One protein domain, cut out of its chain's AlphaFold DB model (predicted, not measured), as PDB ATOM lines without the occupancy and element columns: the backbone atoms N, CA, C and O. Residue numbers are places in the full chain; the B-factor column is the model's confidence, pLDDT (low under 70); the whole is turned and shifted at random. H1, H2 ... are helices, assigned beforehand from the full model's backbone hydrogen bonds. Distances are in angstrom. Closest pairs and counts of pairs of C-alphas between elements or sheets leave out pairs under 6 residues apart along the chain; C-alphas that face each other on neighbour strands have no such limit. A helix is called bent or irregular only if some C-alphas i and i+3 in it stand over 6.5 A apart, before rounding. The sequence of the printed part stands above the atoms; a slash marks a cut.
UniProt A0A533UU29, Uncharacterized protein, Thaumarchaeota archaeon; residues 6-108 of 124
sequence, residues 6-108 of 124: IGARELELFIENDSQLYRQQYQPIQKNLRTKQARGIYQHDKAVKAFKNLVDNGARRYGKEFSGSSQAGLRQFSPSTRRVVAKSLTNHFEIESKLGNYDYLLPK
ATOM      1  N   ILE A   6      40.454  20.234 315.806       95.31
ATOM      2  CA  ILE A   6      40.489  21.545 315.145       95.31
ATOM      3  C   ILE A   6      40.504  21.326 313.634       95.31
ATOM      4  O   ILE A   6      39.615  21.815 312.939       95.31
ATOM      5  N   GLY A   7      41.424  20.491 313.142       96.12
ATOM      6  CA  GLY A   7      41.486  20.132 311.726       96.12
ATOM      7  C   GLY A   7      40.222  19.419 311.233       96.12
ATOM      8  O   GLY A   7      39.810  19.610 310.090       96.12
ATOM      9  N   ALA A   8      39.548  18.629 312.081       97.81
ATOM     10  CA  ALA A   8      38.244  18.058 311.740       97.81
ATOM     11  C   ALA A   8      37.196  19.152 311.494       97.81
ATOM     12  O   ALA A   8      36.508  19.114 310.473       97.81
ATOM     13  N   ARG A   9      37.082  20.123 312.408       97.81
ATOM     14  CA  ARG A   9      36.095  21.200 312.291       97.81
ATOM     15  C   ARG A   9      36.377  22.102 311.095       97.81
ATOM     16  O   ARG A   9      35.450  22.475 310.385       97.81
ATOM     17  N   GLU A  10      37.642  22.419 310.852       98.06
ATOM     18  CA  GLU A  10      38.064  23.190 309.685       98.06
ATOM     19  C   GLU A  10      37.687  22.487 308.374       98.06
ATOM     20  O   GLU A  10      37.068  23.090 307.497       98.06
ATOM     21  N   LEU A  11      38.001  21.193 308.255       98.50
ATOM     22  CA  LEU A  11      37.666  20.416 307.064       98.50
ATOM     23  C   LEU A  11      36.150  20.324 306.843       98.50
ATOM     24  O   LEU A  11      35.693  20.390 305.704       98.50
ATOM     25  N   GLU A  12      35.376  20.153 307.913       98.56
ATOM     26  CA  GLU A  12      33.914  20.148 307.847       98.56
ATOM     27  C   GLU A  12      33.376  21.471 307.291       98.56
ATOM     28  O   GLU A  12      32.664  21.460 306.289       98.56
ATOM     29  N   LEU A  13      33.802  22.599 307.867       98.31
ATOM     30  CA  LEU A  13      33.414  23.936 307.416       98.31
ATOM     31  C   LEU A  13      33.800  24.183 305.957       98.31
ATOM     32  O   LEU A  13      33.018  24.753 305.198       98.31
ATOM     33  N   PHE A  14      34.986  23.742 305.539       98.50
ATOM     34  CA  PHE A  14      35.405  23.837 304.144       98.50
ATOM     35  C   PHE A  14      34.460  23.059 303.214       98.50
ATOM     36  O   PHE A  14      34.032  23.573 302.183       98.50
ATOM     37  N   ILE A  15      34.092  21.827 303.586       98.44
ATOM     38  CA  ILE A  15      33.188  20.980 302.793       98.44
ATOM     39  C   ILE A  15      31.785  21.583 302.693       98.44
ATOM     40  O   ILE A  15      31.192  21.542 301.615       98.44
ATOM     41  N   GLU A  16      31.253  22.115 303.793       97.19
ATOM     42  CA  GLU A  16      29.920  22.727 303.841       97.19
ATOM     43  C   GLU A  16      29.838  24.005 302.991       97.19
ATOM     44  O   GLU A  16      28.794  24.278 302.399       97.19
ATOM     45  N   ASN A  17      30.944  24.749 302.869       97.75
ATOM     46  CA  ASN A  17      31.009  25.995 302.102       97.75
ATOM     47  C   ASN A  17      31.450  25.822 300.633       97.75
ATOM     48  O   ASN A  17      31.262  26.731 299.822       97.75
ATOM     49  N   ASP A  18      32.003  24.671 300.236       97.69
ATOM     50  CA  ASP A  18      32.411  24.437 298.846       97.69
ATOM     51  C   ASP A  18      31.192  24.120 297.953       97.69
ATOM     52  O   ASP A  18      30.636  23.014 297.931       97.69
ATOM     53  N   SER A  19      30.801  25.105 297.138       96.25
ATOM     54  CA  SER A  19      29.645  25.004 296.233       96.25
ATOM     55  C   SER A  19      29.740  23.869 295.205       96.25
ATOM     56  O   SER A  19      28.717  23.402 294.688       96.25
ATOM     57  N   GLN A  20      30.948  23.435 294.843       96.88
ATOM     58  CA  GLN A  20      31.149  22.357 293.883       96.88
ATOM     59  C   GLN A  20      30.975  21.001 294.566       96.88
ATOM     60  O   GLN A  20      30.272  20.147 294.024       96.88
ATOM     61  N   LEU A  21      31.548  20.809 295.757       97.81
ATOM     62  CA  LEU A  21      31.322  19.622 296.581       97.81
ATOM     63  C   LEU A  21      29.841  19.463 296.916       97.81
ATOM     64  O   LEU A  21      29.307  18.357 296.784       97.81
ATOM     65  N   TYR A  22      29.170  20.563 297.265       97.38
ATOM     66  CA  TYR A  22      27.743  20.553 297.554       97.38
ATOM     67  C   TYR A  22      26.925  20.017 296.370       97.38
ATOM     68  O   TYR A  22      26.199  19.027 296.504       97.38
ATOM     69  N   ARG A  23      27.103  20.618 295.186       97.12
ATOM     70  CA  ARG A  23      26.363  20.255 293.967       97.12
ATOM     71  C   ARG A  23      26.709  18.862 293.444       97.12
ATOM     72  O   ARG A  23      25.818  18.132 293.019       97.12
ATOM     73  N   GLN A  24      27.991  18.496 293.438       97.56
ATOM     74  CA  GLN A  24      28.458  17.267 292.787       97.56
ATOM     75  C   GLN A  24      28.351  16.031 293.681       97.56
ATOM     76  O   GLN A  24      28.261  14.919 293.163       97.56
ATOM     77  N   GLN A  25      28.391  16.192 295.006       98.19
ATOM     78  CA  GLN A  25      28.486  15.061 295.928       98.19
ATOM     79  C   GLN A  25      27.525  15.163 297.108       98.19
ATOM     80  O   GLN A  25      26.757  14.225 297.323       98.19
ATOM     81  N   TYR A  26      27.531  16.270 297.853       98.00
ATOM     82  CA  TYR A  26      26.774  16.376 299.104       98.00
ATOM     83  C   TYR A  26      25.268  16.179 298.860       98.00
ATOM     84  O   TYR A  26      24.667  15.242 299.395       98.00
ATOM     85  N   GLN A  27      24.660  16.992 297.996       97.69
ATOM     86  CA  GLN A  27      23.222  16.934 297.730       97.69
ATOM     87  C   GLN A  27      22.777  15.597 297.092       97.69
ATOM     88  O   GLN A  27      21.779  15.021 297.544       97.69
ATOM     89  N   PRO A  28      23.525  15.004 296.135       98.25
ATOM     90  CA  PRO A  28      23.271  13.638 295.669       98.25
ATOM     91  C   PRO A  28      23.322  12.565 296.770       98.25
ATOM     92  O   PRO A  28      22.474  11.663 296.781       98.25
ATOM     93  N   ILE A  29      24.274  12.653 297.708       98.50
ATOM     94  CA  ILE A  29      24.363  11.740 298.859       98.50
ATOM     95  C   ILE A  29      23.122  11.896 299.744       98.50
ATOM     96  O   ILE A  29      22.457  10.895 300.013       98.50
ATOM     97  N   GLN A  30      22.755  13.125 300.124       98.31
ATOM     98  CA  GLN A  30      21.557  13.402 300.931       98.31
ATOM     99  C   GLN A  30      20.297  12.839 300.270       98.31
ATOM    100  O   GLN A  30      19.535  12.111 300.903       98.31
ATOM    101  N   LYS A  31      20.108  13.079 298.966       97.88
ATOM    102  CA  LYS A  31      18.979  12.539 298.195       97.88
ATOM    103  C   LYS A  31      18.926  11.010 298.233       97.88
ATOM    104  O   LYS A  31      17.856  10.427 298.439       97.88
ATOM    105  N   ASN A  32      20.064  10.343 298.031       97.88
ATOM    106  CA  ASN A  32      20.156   8.882 298.069       97.88
ATOM    107  C   ASN A  32      19.796   8.337 299.457       97.88
ATOM    108  O   ASN A  32      18.962   7.436 299.573       97.88
ATOM    109  N   LEU A  33      20.392   8.906 300.506       98.12
ATOM    110  CA  LEU A  33      20.170   8.491 301.889       98.12
ATOM    111  C   LEU A  33      18.730   8.756 302.336       98.12
ATOM    112  O   LEU A  33      18.100   7.855 302.892       98.12
ATOM    113  N   ARG A  34      18.162   9.918 301.995       97.12
ATOM    114  CA  ARG A  34      16.767  10.260 302.301       97.12
ATOM    115  C   ARG A  34      15.794   9.307 301.616       97.12
ATOM    116  O   ARG A  34      14.849   8.828 302.241       97.12
ATOM    117  N   THR A  35      16.075   8.938 300.364       96.12
ATOM    118  CA  THR A  35      15.304   7.916 299.638       96.12
ATOM    119  C   THR A  35      15.415   6.541 300.302       96.12
ATOM    120  O   THR A  35      14.437   5.798 300.346       96.12
ATOM    121  N   LYS A  36      16.581   6.171 300.847       96.25
ATOM    122  CA  LYS A  36      16.744   4.919 301.606       96.25
ATOM    123  C   LYS A  36      15.974   4.932 302.925       96.25
ATOM    124  O   LYS A  36      15.391   3.903 303.255       96.25
ATOM    125  N   GLN A  37      15.920   6.066 303.627       95.44
ATOM    126  CA  GLN A  37      15.079   6.227 304.820       95.44
ATOM    127  C   GLN A  37      13.600   6.067 304.467       95.44
ATOM    128  O   GLN A  37      12.917   5.270 305.096       95.44
ATOM    129  N   ALA A  38      13.125   6.720 303.400       93.38
ATOM    130  CA  ALA A  38      11.750   6.550 302.918       93.38
ATOM    131  C   ALA A  38      11.440   5.111 302.470       93.38
ATOM    132  O   ALA A  38      10.294   4.686 302.482       93.38
ATOM    133  N   ARG A  39      12.459   4.338 302.085       92.44
ATOM    134  CA  ARG A  39      12.335   2.915 301.753       92.44
ATOM    135  C   ARG A  39      12.529   1.985 302.955       92.44
ATOM    136  O   ARG A  39      12.462   0.783 302.735       92.44
ATOM    137  N   GLY A  40      12.825   2.477 304.157       93.88
ATOM    138  CA  GLY A  40      13.106   1.629 305.324       93.88
ATOM    139  C   GLY A  40      14.381   0.778 305.218       93.88
ATOM    140  O   GLY A  40      14.543  -0.170 305.971       93.88
ATOM    141  N   ILE A  41      15.294   1.090 304.289       95.75
ATOM    142  CA  ILE A  41      16.551   0.336 304.066       95.75
ATOM    143  C   ILE A  41      17.800   1.168 304.396       95.75
ATOM    144  O   ILE A  41      18.901   0.897 303.905       95.75
ATOM    145  N   TYR A  42      17.620   2.253 305.146       97.00
ATOM    146  CA  TYR A  42      18.718   3.096 305.595       97.00
ATOM    147  C   TYR A  42      19.626   2.322 306.556       97.00
ATOM    148  O   TYR A  42      19.149   1.583 307.410       97.00
ATOM    149  N   GLN A  43      20.939   2.494 306.408       97.88
ATOM    150  CA  GLN A  43      21.941   1.888 307.283       97.88
ATOM    151  C   GLN A  43      22.996   2.943 307.611       97.88
ATOM    152  O   GLN A  43      23.646   3.454 306.692       97.88
ATOM    153  N   HIS A  44      23.168   3.237 308.901       97.62
ATOM    154  CA  HIS A  44      24.052   4.296 309.395       97.62
ATOM    155  C   HIS A  44      25.498   4.125 308.902       97.62
ATOM    156  O   HIS A  44      26.055   5.027 308.280       97.62
ATOM    157  N   ASP A  45      26.080   2.931 309.034       97.75
ATOM    158  CA  ASP A  45      27.470   2.680 308.615       97.75
ATOM    159  C   ASP A  45      27.700   2.916 307.115       97.75
ATOM    160  O   ASP A  45      28.753   3.405 306.689       97.75
ATOM    161  N   LYS A  46      26.693   2.613 306.285       98.19
ATOM    162  CA  LYS A  46      26.745   2.900 304.845       98.19
ATOM    163  C   LYS A  46      26.635   4.398 304.562       98.19
ATOM    164  O   LYS A  46      27.233   4.853 303.588       98.19
ATOM    165  N   ALA A  47      25.907   5.153 305.383       98.44
ATOM    166  CA  ALA A  47      25.851   6.608 305.293       98.44
ATOM    167  C   ALA A  47      27.196   7.242 305.670       98.44
ATOM    168  O   ALA A  47      27.725   8.022 304.878       98.44
ATOM    169  N   VAL A  48      27.818   6.804 306.771       98.69
ATOM    170  CA  VAL A  48      29.172   7.237 307.162       98.69
ATOM    171  C   VAL A  48      30.172   6.959 306.041       98.69
ATOM    172  O   VAL A  48      30.986   7.817 305.705       98.69
ATOM    173  N   LYS A  49      30.098   5.787 305.395       98.44
ATOM    174  CA  LYS A  49      30.955   5.470 304.241       98.44
ATOM    175  C   LYS A  49      30.695   6.389 303.042       98.44
ATOM    176  O   LYS A  49      31.649   6.791 302.382       98.44
ATOM    177  N   ALA A  50      29.437   6.727 302.757       98.38
ATOM    178  CA  ALA A  50      29.095   7.648 301.675       98.38
ATOM    179  C   ALA A  50      29.657   9.055 301.937       98.38
ATOM    180  O   ALA A  50      30.346   9.604 301.077       98.38
ATOM    181  N   PHE A  51      29.452   9.598 303.140       98.75
ATOM    182  CA  PHE A  51      30.016  10.890 303.530       98.75
ATOM    183  C   PHE A  51      31.543  10.864 303.628       98.75
ATOM    184  O   PHE A  51      32.184  11.849 303.289       98.75
ATOM    185  N   LYS A  52      32.167   9.734 303.975       98.50
ATOM    186  CA  LYS A  52      33.632   9.616 303.933       98.50
ATOM    187  C   LYS A  52      34.189   9.868 302.529       98.50
ATOM    188  O   LYS A  52      35.228  10.507 302.418       98.50
ATOM    189  N   ASN A  53      33.521   9.416 301.467       98.06
ATOM    190  CA  ASN A  53      33.973   9.701 300.100       98.06
ATOM    191  C   ASN A  53      33.924  11.209 299.793       98.06
ATOM    192  O   ASN A  53      34.872  11.742 299.217       98.06
ATOM    193  N   LEU A  54      32.862  11.898 300.233       98.69
ATOM    194  CA  LEU A  54      32.769  13.360 300.165       98.69
ATOM    195  C   LEU A  54      33.927  14.014 300.929       98.69
ATOM    196  O   LEU A  54      34.605  14.878 300.382       98.69
ATOM    197  N   VAL A  55      34.192  13.571 302.159       98.75
ATOM    198  CA  VAL A  55      35.249  14.124 303.018       98.75
ATOM    199  C   VAL A  55      36.647  13.874 302.452       98.75
ATOM    200  O   VAL A  55      37.492  14.763 302.487       98.75
ATOM    201  N   ASP A  56      36.905  12.697 301.881       98.62
ATOM    202  CA  ASP A  56      38.165  12.394 301.200       98.62
ATOM    203  C   ASP A  56      38.396  13.347 300.015       98.62
ATOM    204  O   ASP A  56      39.515  13.818 299.807       98.62
ATOM    205  N   ASN A  57      37.341  13.663 299.261       98.50
ATOM    206  CA  ASN A  57      37.401  14.639 298.174       98.50
ATOM    207  C   ASN A  57      37.519  16.080 298.686       98.50
ATOM    208  O   ASN A  57      38.264  16.863 298.099       98.50
ATOM    209  N   GLY A  58      36.867  16.410 299.800       98.56
ATOM    210  CA  GLY A  58      37.034  17.680 300.502       98.56
ATOM    211  C   GLY A  58      38.476  17.917 300.919       98.56
ATOM    212  O   GLY A  58      39.061  18.929 300.551       98.56
ATOM    213  N   ALA A  59      39.103  16.929 301.557       98.62
ATOM    214  CA  ALA A  59      40.507  16.995 301.951       98.62
ATOM    215  C   ALA A  59      41.437  17.168 300.736       98.62
ATOM    216  O   ALA A  59      42.373  17.962 300.775       98.62
ATOM    217  N   ARG A  60      41.172  16.472 299.619       98.56
ATOM    218  CA  ARG A  60      41.935  16.655 298.369       98.56
ATOM    219  C   ARG A  60      41.793  18.061 297.785       98.56
ATOM    220  O   ARG A  60      42.764  18.574 297.231       98.56
ATOM    221  N   ARG A  61      40.604  18.660 297.854       98.25
ATOM    222  CA  ARG A  61      40.363  20.022 297.362       98.25
ATOM    223  C   ARG A  61      41.016  21.057 298.262       98.25
ATOM    224  O   ARG A  61      41.792  21.850 297.749       98.25
ATOM    225  N   TYR A  62      40.838  20.934 299.576       98.31
ATOM    226  CA  TYR A  62      41.522  21.763 300.566       98.31
ATOM    227  C   TYR A  62      43.038  21.770 300.317       98.31
ATOM    228  O   TYR A  62      43.647  22.817 300.134       98.31
ATOM    229  N   GLY A  63      43.662  20.592 300.193       98.12
ATOM    230  CA  GLY A  63      45.100  20.510 299.918       98.12
ATOM    231  C   GLY A  63      45.508  21.133 298.579       98.12
ATOM    232  O   GLY A  63      46.600  21.687 298.455       98.12
ATOM    233  N   LYS A  64      44.645  21.051 297.559       97.50
ATOM    234  CA  LYS A  64      44.894  21.688 296.262       97.50
ATOM    235  C   LYS A  64      44.853  23.213 296.367       97.50
ATOM    236  O   LYS A  64      45.675  23.855 295.723       97.50
ATOM    237  N   GLU A  65      43.939  23.746 297.167       96.81
ATOM    238  CA  GLU A  65      43.716  25.179 297.365       96.81
ATOM    239  C   GLU A  65      44.786  25.818 298.256       96.81
ATOM    240  O   GLU A  65      45.423  26.783 297.849       96.81
ATOM    241  N   PHE A  66      45.067  25.229 299.421       96.94
ATOM    242  CA  PHE A  66      45.955  25.826 300.426       96.94
ATOM    243  C   PHE A  66      47.407  25.335 300.361       96.94
ATOM    244  O   PHE A  66      48.293  25.921 300.974       96.94
ATOM    245  N   SER A  67      47.685  24.246 299.641       94.06
ATOM    246  CA  SER A  67      49.035  23.659 299.562       94.06
ATOM    247  C   SER A  67      49.443  23.249 298.144       94.06
ATOM    248  O   SER A  67      50.436  22.543 297.962       94.06
ATOM    249  N   GLY A  68      48.657  23.611 297.125       94.81
ATOM    250  CA  GLY A  68      48.920  23.289 295.717       94.81
ATOM    251  C   GLY A  68      48.820  21.799 295.344       94.81
ATOM    252  O   GLY A  68      48.961  21.447 294.168       94.81
ATOM    253  N   SER A  69      48.532  20.908 296.303       96.50
ATOM    254  CA  SER A  69      48.594  19.451 296.144       96.50
ATOM    255  C   SER A  69      47.460  18.733 296.869       96.50
ATOM    256  O   SER A  69      47.349  18.771 298.092       96.50
ATOM    257  N   SER A  70      46.681  17.936 296.136       95.94
ATOM    258  CA  SER A  70      45.622  17.117 296.738       95.94
ATOM    259  C   SER A  70      46.132  16.119 297.773       95.94
ATOM    260  O   SER A  70      45.418  15.777 298.715       95.94
ATOM    261  N   GLN A  71      47.374  15.659 297.621       97.00
ATOM    262  CA  GLN A  71      47.970  14.732 298.576       97.00
ATOM    263  C   GLN A  71      48.419  15.422 299.859       97.00
ATOM    264  O   GLN A  71      48.468  14.763 300.894       97.00
ATOM    265  N   ALA A  72      48.703  16.726 299.822       96.62
ATOM    266  CA  ALA A  72      48.990  17.483 301.035       96.62
ATOM    267  C   ALA A  72      47.778  17.469 301.975       96.62
ATOM    268  O   ALA A  72      47.922  17.091 303.132       96.62
ATOM    269  N   GLY A  73      46.575  17.714 301.451       96.94
ATOM    270  CA  GLY A  73      45.353  17.674 302.254       96.94
ATOM    271  C   GLY A  73      45.036  16.282 302.814       96.94
ATOM    272  O   GLY A  73      44.666  16.149 303.975       96.94
ATOM    273  N   LEU A  74      45.262  15.202 302.050       97.12
ATOM    274  CA  LEU A  74      45.092  13.839 302.582       97.12
ATOM    275  C   LEU A  74      46.093  13.466 303.683       97.12
ATOM    276  O   LEU A  74      45.782  12.594 304.499       97.12
ATOM    277  N   ARG A  75      47.287  14.072 303.673       96.06
ATOM    278  CA  ARG A  75      48.297  13.910 304.727       96.06
ATOM    279  C   ARG A  75      47.970  14.761 305.951       96.06
ATOM    280  O   ARG A  75      48.102  14.258 307.059       96.06
ATOM    281  N   GLN A  76      47.517  15.998 305.742       95.81
ATOM    282  CA  GLN A  76      47.081  16.910 306.802       95.81
ATOM    283  C   GLN A  76      45.891  16.324 307.569       95.81
ATOM    284  O   GLN A  76      45.921  16.228 308.793       95.81
ATOM    285  N   PHE A  77      44.873  15.834 306.858       96.81
ATOM    286  CA  PHE A  77      43.693  15.235 307.474       96.81
ATOM    287  C   PHE A  77      43.808  13.711 307.532       96.81
ATOM    288  O   PHE A  77      43.474  12.986 306.582       96.81
ATOM    289  N   SER A  78      44.248  13.213 308.689       96.88
ATOM    290  CA  SER A  78      44.407  11.777 308.940       96.88
ATOM    291  C   SER A  78      43.128  10.975 308.621       96.88
ATOM    292  O   SER A  78      42.012  11.510 308.680       96.88
ATOM    293  N   PRO A  79      43.228   9.665 308.321       96.75
ATOM    294  CA  PRO A  79      42.047   8.824 308.111       96.75
ATOM    295  C   PRO A  79      41.056   8.840 309.287       96.75
ATOM    296  O   PRO A  79      39.847   8.748 309.066       96.75
ATOM    297  N   SER A  80      41.553   8.975 310.523       96.56
ATOM    298  CA  SER A  80      40.730   9.098 311.732       96.56
ATOM    299  C   SER A  80      39.984  10.432 311.772       96.56
ATOM    300  O   SER A  80      38.772  10.434 311.965       96.56
ATOM    301  N   THR A  81      40.676  11.546 311.506       97.62
ATOM    302  CA  THR A  81      40.089  12.894 311.412       97.62
ATOM    303  C   THR A  81      38.972  12.930 310.370       97.62
ATOM    304  O   THR A  81      37.840  13.295 310.675       97.62
ATOM    305  N   ARG A  82      39.233  12.431 309.155       98.12
ATOM    306  CA  ARG A  82      38.222  12.367 308.085       98.12
ATOM    307  C   ARG A  82      37.020  11.495 308.450       98.12
ATOM    308  O   ARG A  82      35.893  11.799 308.071       98.12
ATOM    309  N   ARG A  83      37.234  10.412 309.203       97.88
ATOM    310  CA  ARG A  83      36.140   9.566 309.699       97.88
ATOM    311  C   ARG A  83      35.271  10.301 310.722       97.88
ATOM    312  O   ARG A  83      34.062  10.090 310.714       97.88
ATOM    313  N   VAL A  84      35.857  11.133 311.582       97.88
ATOM    314  CA  VAL A  84      35.106  11.961 312.541       97.88
ATOM    315  C   VAL A  84      34.218  12.959 311.804       97.88
ATOM    316  O   VAL A  84      33.022  12.995 312.076       97.88
ATOM    317  N   VAL A  85      34.752  13.656 310.798       98.62
ATOM    318  CA  VAL A  85      33.954  14.565 309.957       98.62
ATOM    319  C   VAL A  85      32.825  13.814 309.248       98.62
ATOM    320  O   VAL A  85      31.674  14.227 309.301       98.62
ATOM    321  N   ALA A  86      33.104  12.648 308.659       98.75
ATOM    322  CA  ALA A  86      32.072  11.847 307.996       98.75
ATOM    323  C   ALA A  86      30.934  11.426 308.945       98.75
ATOM    324  O   ALA A  86      29.770  11.407 308.540       98.75
ATOM    325  N   LYS A  87      31.254  11.097 310.204       98.50
ATOM    326  CA  LYS A  87      30.252  10.819 311.243       98.50
ATOM    327  C   LYS A  87      29.454  12.072 311.605       98.50
ATOM    328  O   LYS A  87      28.236  11.976 311.692       98.50
ATOM    329  N   SER A  88      30.115  13.220 311.755       98.50
ATOM    330  CA  SER A  88      29.458  14.505 312.032       98.50
ATOM    331  C   SER A  88      28.421  14.851 310.957       98.50
ATOM    332  O   SER A  88      27.235  14.973 311.263       98.50
ATOM    333  N   LEU A  89      28.820  14.823 309.680       98.69
ATOM    334  CA  LEU A  89      27.925  15.064 308.539       98.69
ATOM    335  C   LEU A  89      26.769  14.050 308.471       98.69
ATOM    336  O   LEU A  89      25.648  14.402 308.104       98.69
ATOM    337  N   THR A  90      27.023  12.788 308.840       98.75
ATOM    338  CA  THR A  90      25.979  11.750 308.893       98.75
ATOM    339  C   THR A  90      24.953  12.048 309.982       98.75
ATOM    340  O   THR A  90      23.755  11.987 309.716       98.75
ATOM    341  N   ASN A  91      25.410  12.396 311.187       98.50
ATOM    342  CA  ASN A  91      24.540  12.729 312.312       98.50
ATOM    343  C   ASN A  91      23.708  13.978 312.008       98.50
ATOM    344  O   ASN A  91      22.499  13.974 312.231       98.50
ATOM    345  N   HIS A  92      24.335  15.011 311.437       98.12
ATOM    346  CA  HIS A  92      23.632  16.206 310.986       98.12
ATOM    347  C   HIS A  92      22.562  15.847 309.947       98.12
ATOM    348  O   HIS A  92      21.391  16.171 310.133       98.12
ATOM    349  N   PHE A  93      22.911  15.059 308.923       98.31
ATOM    350  CA  PHE A  93      21.941  14.580 307.939       98.31
ATOM    351  C   PHE A  93      20.756  13.832 308.578       98.31
ATOM    352  O   PHE A  93      19.612  14.029 308.170       98.31
ATOM    353  N   GLU A  94      21.001  12.959 309.557       97.88
ATOM    354  CA  GLU A  94      19.934  12.216 310.231       97.88
ATOM    355  C   GLU A  94      18.991  13.129 311.020       97.88
ATOM    356  O   GLU A  94      17.779  12.916 310.976       97.88
ATOM    357  N   ILE A  95      19.528  14.131 311.722       97.69
ATOM    358  CA  ILE A  95      18.746  15.125 312.470       97.69
ATOM    359  C   ILE A  95      17.872  15.925 311.502       97.69
ATOM    360  O   ILE A  95      16.647  15.901 311.610       97.69
ATOM    361  N   GLU A  96      18.485  16.542 310.495       96.75
ATOM    362  CA  GLU A  96      17.798  17.363 309.495       96.75
ATOM    363  C   GLU A  96      16.754  16.556 308.708       96.75
ATOM    364  O   GLU A  96      15.644  17.020 308.435       96.75
ATOM    365  N   SER A  97      17.058  15.293 308.396       95.25
ATOM    366  CA  SER A  97      16.095  14.408 307.752       95.25
ATOM    367  C   SER A  97      14.895  14.089 308.641       95.25
ATOM    368  O   SER A  97      13.805  13.910 308.098       95.25
ATOM    369  N   LYS A  98      15.067  13.953 309.962       93.88
ATOM    370  CA  LYS A  98      13.950  13.728 310.898       93.88
ATOM    371  C   LYS A  98      13.065  14.967 311.009       93.88
ATOM    372  O   LYS A  98      11.854  14.826 311.149       93.88
ATOM    373  N   LEU A  99      13.658  16.153 310.880       94.19
ATOM    374  CA  LEU A  99      12.949  17.433 310.821       94.19
ATOM    375  C   LEU A  99      12.224  17.663 309.481       94.19
ATOM    376  O   LEU A  99      11.413  18.577 309.374       94.19
ATOM    377  N   GLY A 100      12.460  16.818 308.472       93.50
ATOM    378  CA  GLY A 100      11.825  16.920 307.154       93.50
ATOM    379  C   GLY A 100      12.539  17.869 306.190       93.50
ATOM    380  O   GLY A 100      12.081  18.056 305.062       93.50
ATOM    381  N   ASN A 101      13.704  18.405 306.569       95.25
ATOM    382  CA  ASN A 101      14.430  19.402 305.779       95.25
ATOM    383  C   ASN A 101      14.921  18.867 304.431       95.25
ATOM    384  O   ASN A 101      15.269  19.653 303.566       95.25
ATOM    385  N   TYR A 102      14.889  17.550 304.202       95.62
ATOM    386  CA  TYR A 102      15.255  16.926 302.925       95.62
ATOM    387  C   TYR A 102      14.083  16.282 302.178       95.62
ATOM    388  O   TYR A 102      14.298  15.590 301.181       95.62
ATOM    389  N   ASP A 103      12.839  16.493 302.608       93.44
ATOM    390  CA  ASP A 103      11.671  15.871 301.968       93.44
ATOM    391  C   ASP A 103      11.488  16.344 300.519       93.44
ATOM    392  O   ASP A 103      11.075  15.571 299.652       93.44
ATOM    393  N   TYR A 104      11.927  17.566 300.210       93.81
ATOM    394  CA  TYR A 104      11.951  18.094 298.844       93.81
ATOM    395  C   TYR A 104      12.882  17.304 297.900       93.81
ATOM    396  O   TYR A 104      12.661  17.284 296.686       93.81
ATOM    397  N   LEU A 105      13.898  16.608 298.436       94.88
ATOM    398  CA  LEU A 105      14.819  15.772 297.655       94.88
ATOM    399  C   LEU A 105      14.205  14.423 297.260       94.88
ATOM    400  O   LEU A 105      14.717  13.759 296.349       94.88
ATOM    401  N   LEU A 106      13.125  13.994 297.920       93.88
ATOM    402  CA  LEU A 106      12.503  12.707 297.640       93.88
ATOM    403  C   LEU A 106      11.929  12.661 296.212       93.88
ATOM    404  O   LEU A 106      11.413  13.656 295.698       93.88
ATOM    405  N   PRO A 107      11.965  11.496 295.545       91.31
ATOM    406  CA  PRO A 107      11.129  11.242 294.375       91.31
ATOM    407  C   PRO A 107       9.644  11.461 294.701       91.31
ATOM    408  O   PRO A 107       9.214  11.107 295.797       91.31
ATOM    409  N   LYS A 108       8.852  11.974 293.745       89.69
ATOM    410  CA  LYS A 108       7.426  12.321 293.943       89.69
ATOM    411  C   LYS A 108       6.632  11.219 294.659       89.69
ATOM    412  O   LYS A 108       5.982  11.491 295.659       89.69
TER     413      LYS A 108
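What this domain is: This is residues 6 to 108 of the 124 residues of an uncharacterized protein of Thaumarchaeota archaeon (UniProt A0A533UU29). A helical hairpin, H2 and H3, makes one layer, and H5 crosses over one face of it, packing on H3, with H1 on the same face, packed on H3 and H5. The short H4 packs across the far end of H3, and residues 99 to 108 lie at the opposite end of the long axis. The printed part has 103 residues with five named helices in the order H1, H2, H3, H4, H5 and no named strand, and its class is all helix. It is compact, with a radius of gyration of the C-alphas of 13.9 A, yet elongated, spanning 43 by 24 by 18 A.

Where its parts are: Find C-alpha 6 at (40.489, 21.545, 315.145); from there H1 runs through residues 6 to 17, 16.7 A long. H2, residues 19 to 38, is 26.6 A long; it has a kink of 36 degrees near residue 26 and is irregular, with C-alphas 24 and 27 7.2 A apart. Look next at C-alpha 44, at (24.052, 4.296, 309.395), where H3 begins; it is the longest helix, residues 44 to 67, 33.1 A. H4 holds residues 70 to 76, 10.2 A. H5, residues 79 to 98, runs 28.7 A to C-alpha 98 at (13.950, 13.728, 310.898).

How they stand to each other: Begin with H3, the hub, which touches the other four helices. H2 and H3 form a helical hairpin, at a shallow tilt of 3 degrees, opposite ways; their closest C-alphas, those of Gln 25 and Leu 54, are 6.3 A apart. H5 touches H3 with residues 82 to 90 alone, at a steep tilt of 57 degrees, opposite ways; the closest C-alphas are those of Lys 52 and Ala 86, 4.9 A apart. H1 touches H3 with residues 11 to 15 alone, about perpendicular at 88 degrees; the closest C-alphas are those of Ile 15 and Gly 58, 5.6 A apart. H1 also touches H5, at a steep tilt of 49 degrees, the same way; the C-alphas of Ala 8 and Thr 81, the closest, are 5.5 A apart. H1 and H2 only just touch, only at the corner, with 3 pairs of C-alphas within 8 A; Ile 15 and Leu 21 have the closest C-alphas, 6.6 A. H4 touches residues 56 to 67 of H3, only just about perpendicular at 73 degrees, with the C-alphas of Gly 63 and Gly 73, the closest, 3.7 A apart. H2 and H5 are close but not clearly touching, with the closest C-alphas, those of Arg 34 and Ser 97, 6.9 A apart. H4 is apart from H2. In H1, H4 and H5 every O i to N i+4 pair is within hydrogen-bond range; in H2 14 of 16 are, in H3 19 of 20.

The domain as a whole: Look at Ser 67 and Lys 108 for the two C-alphas farthest apart, 43.5 A. The printed part has no cut, and the four links between the helices are tight. The mean pLDDT of the printed part is 97.0, and no printed residue is under 70.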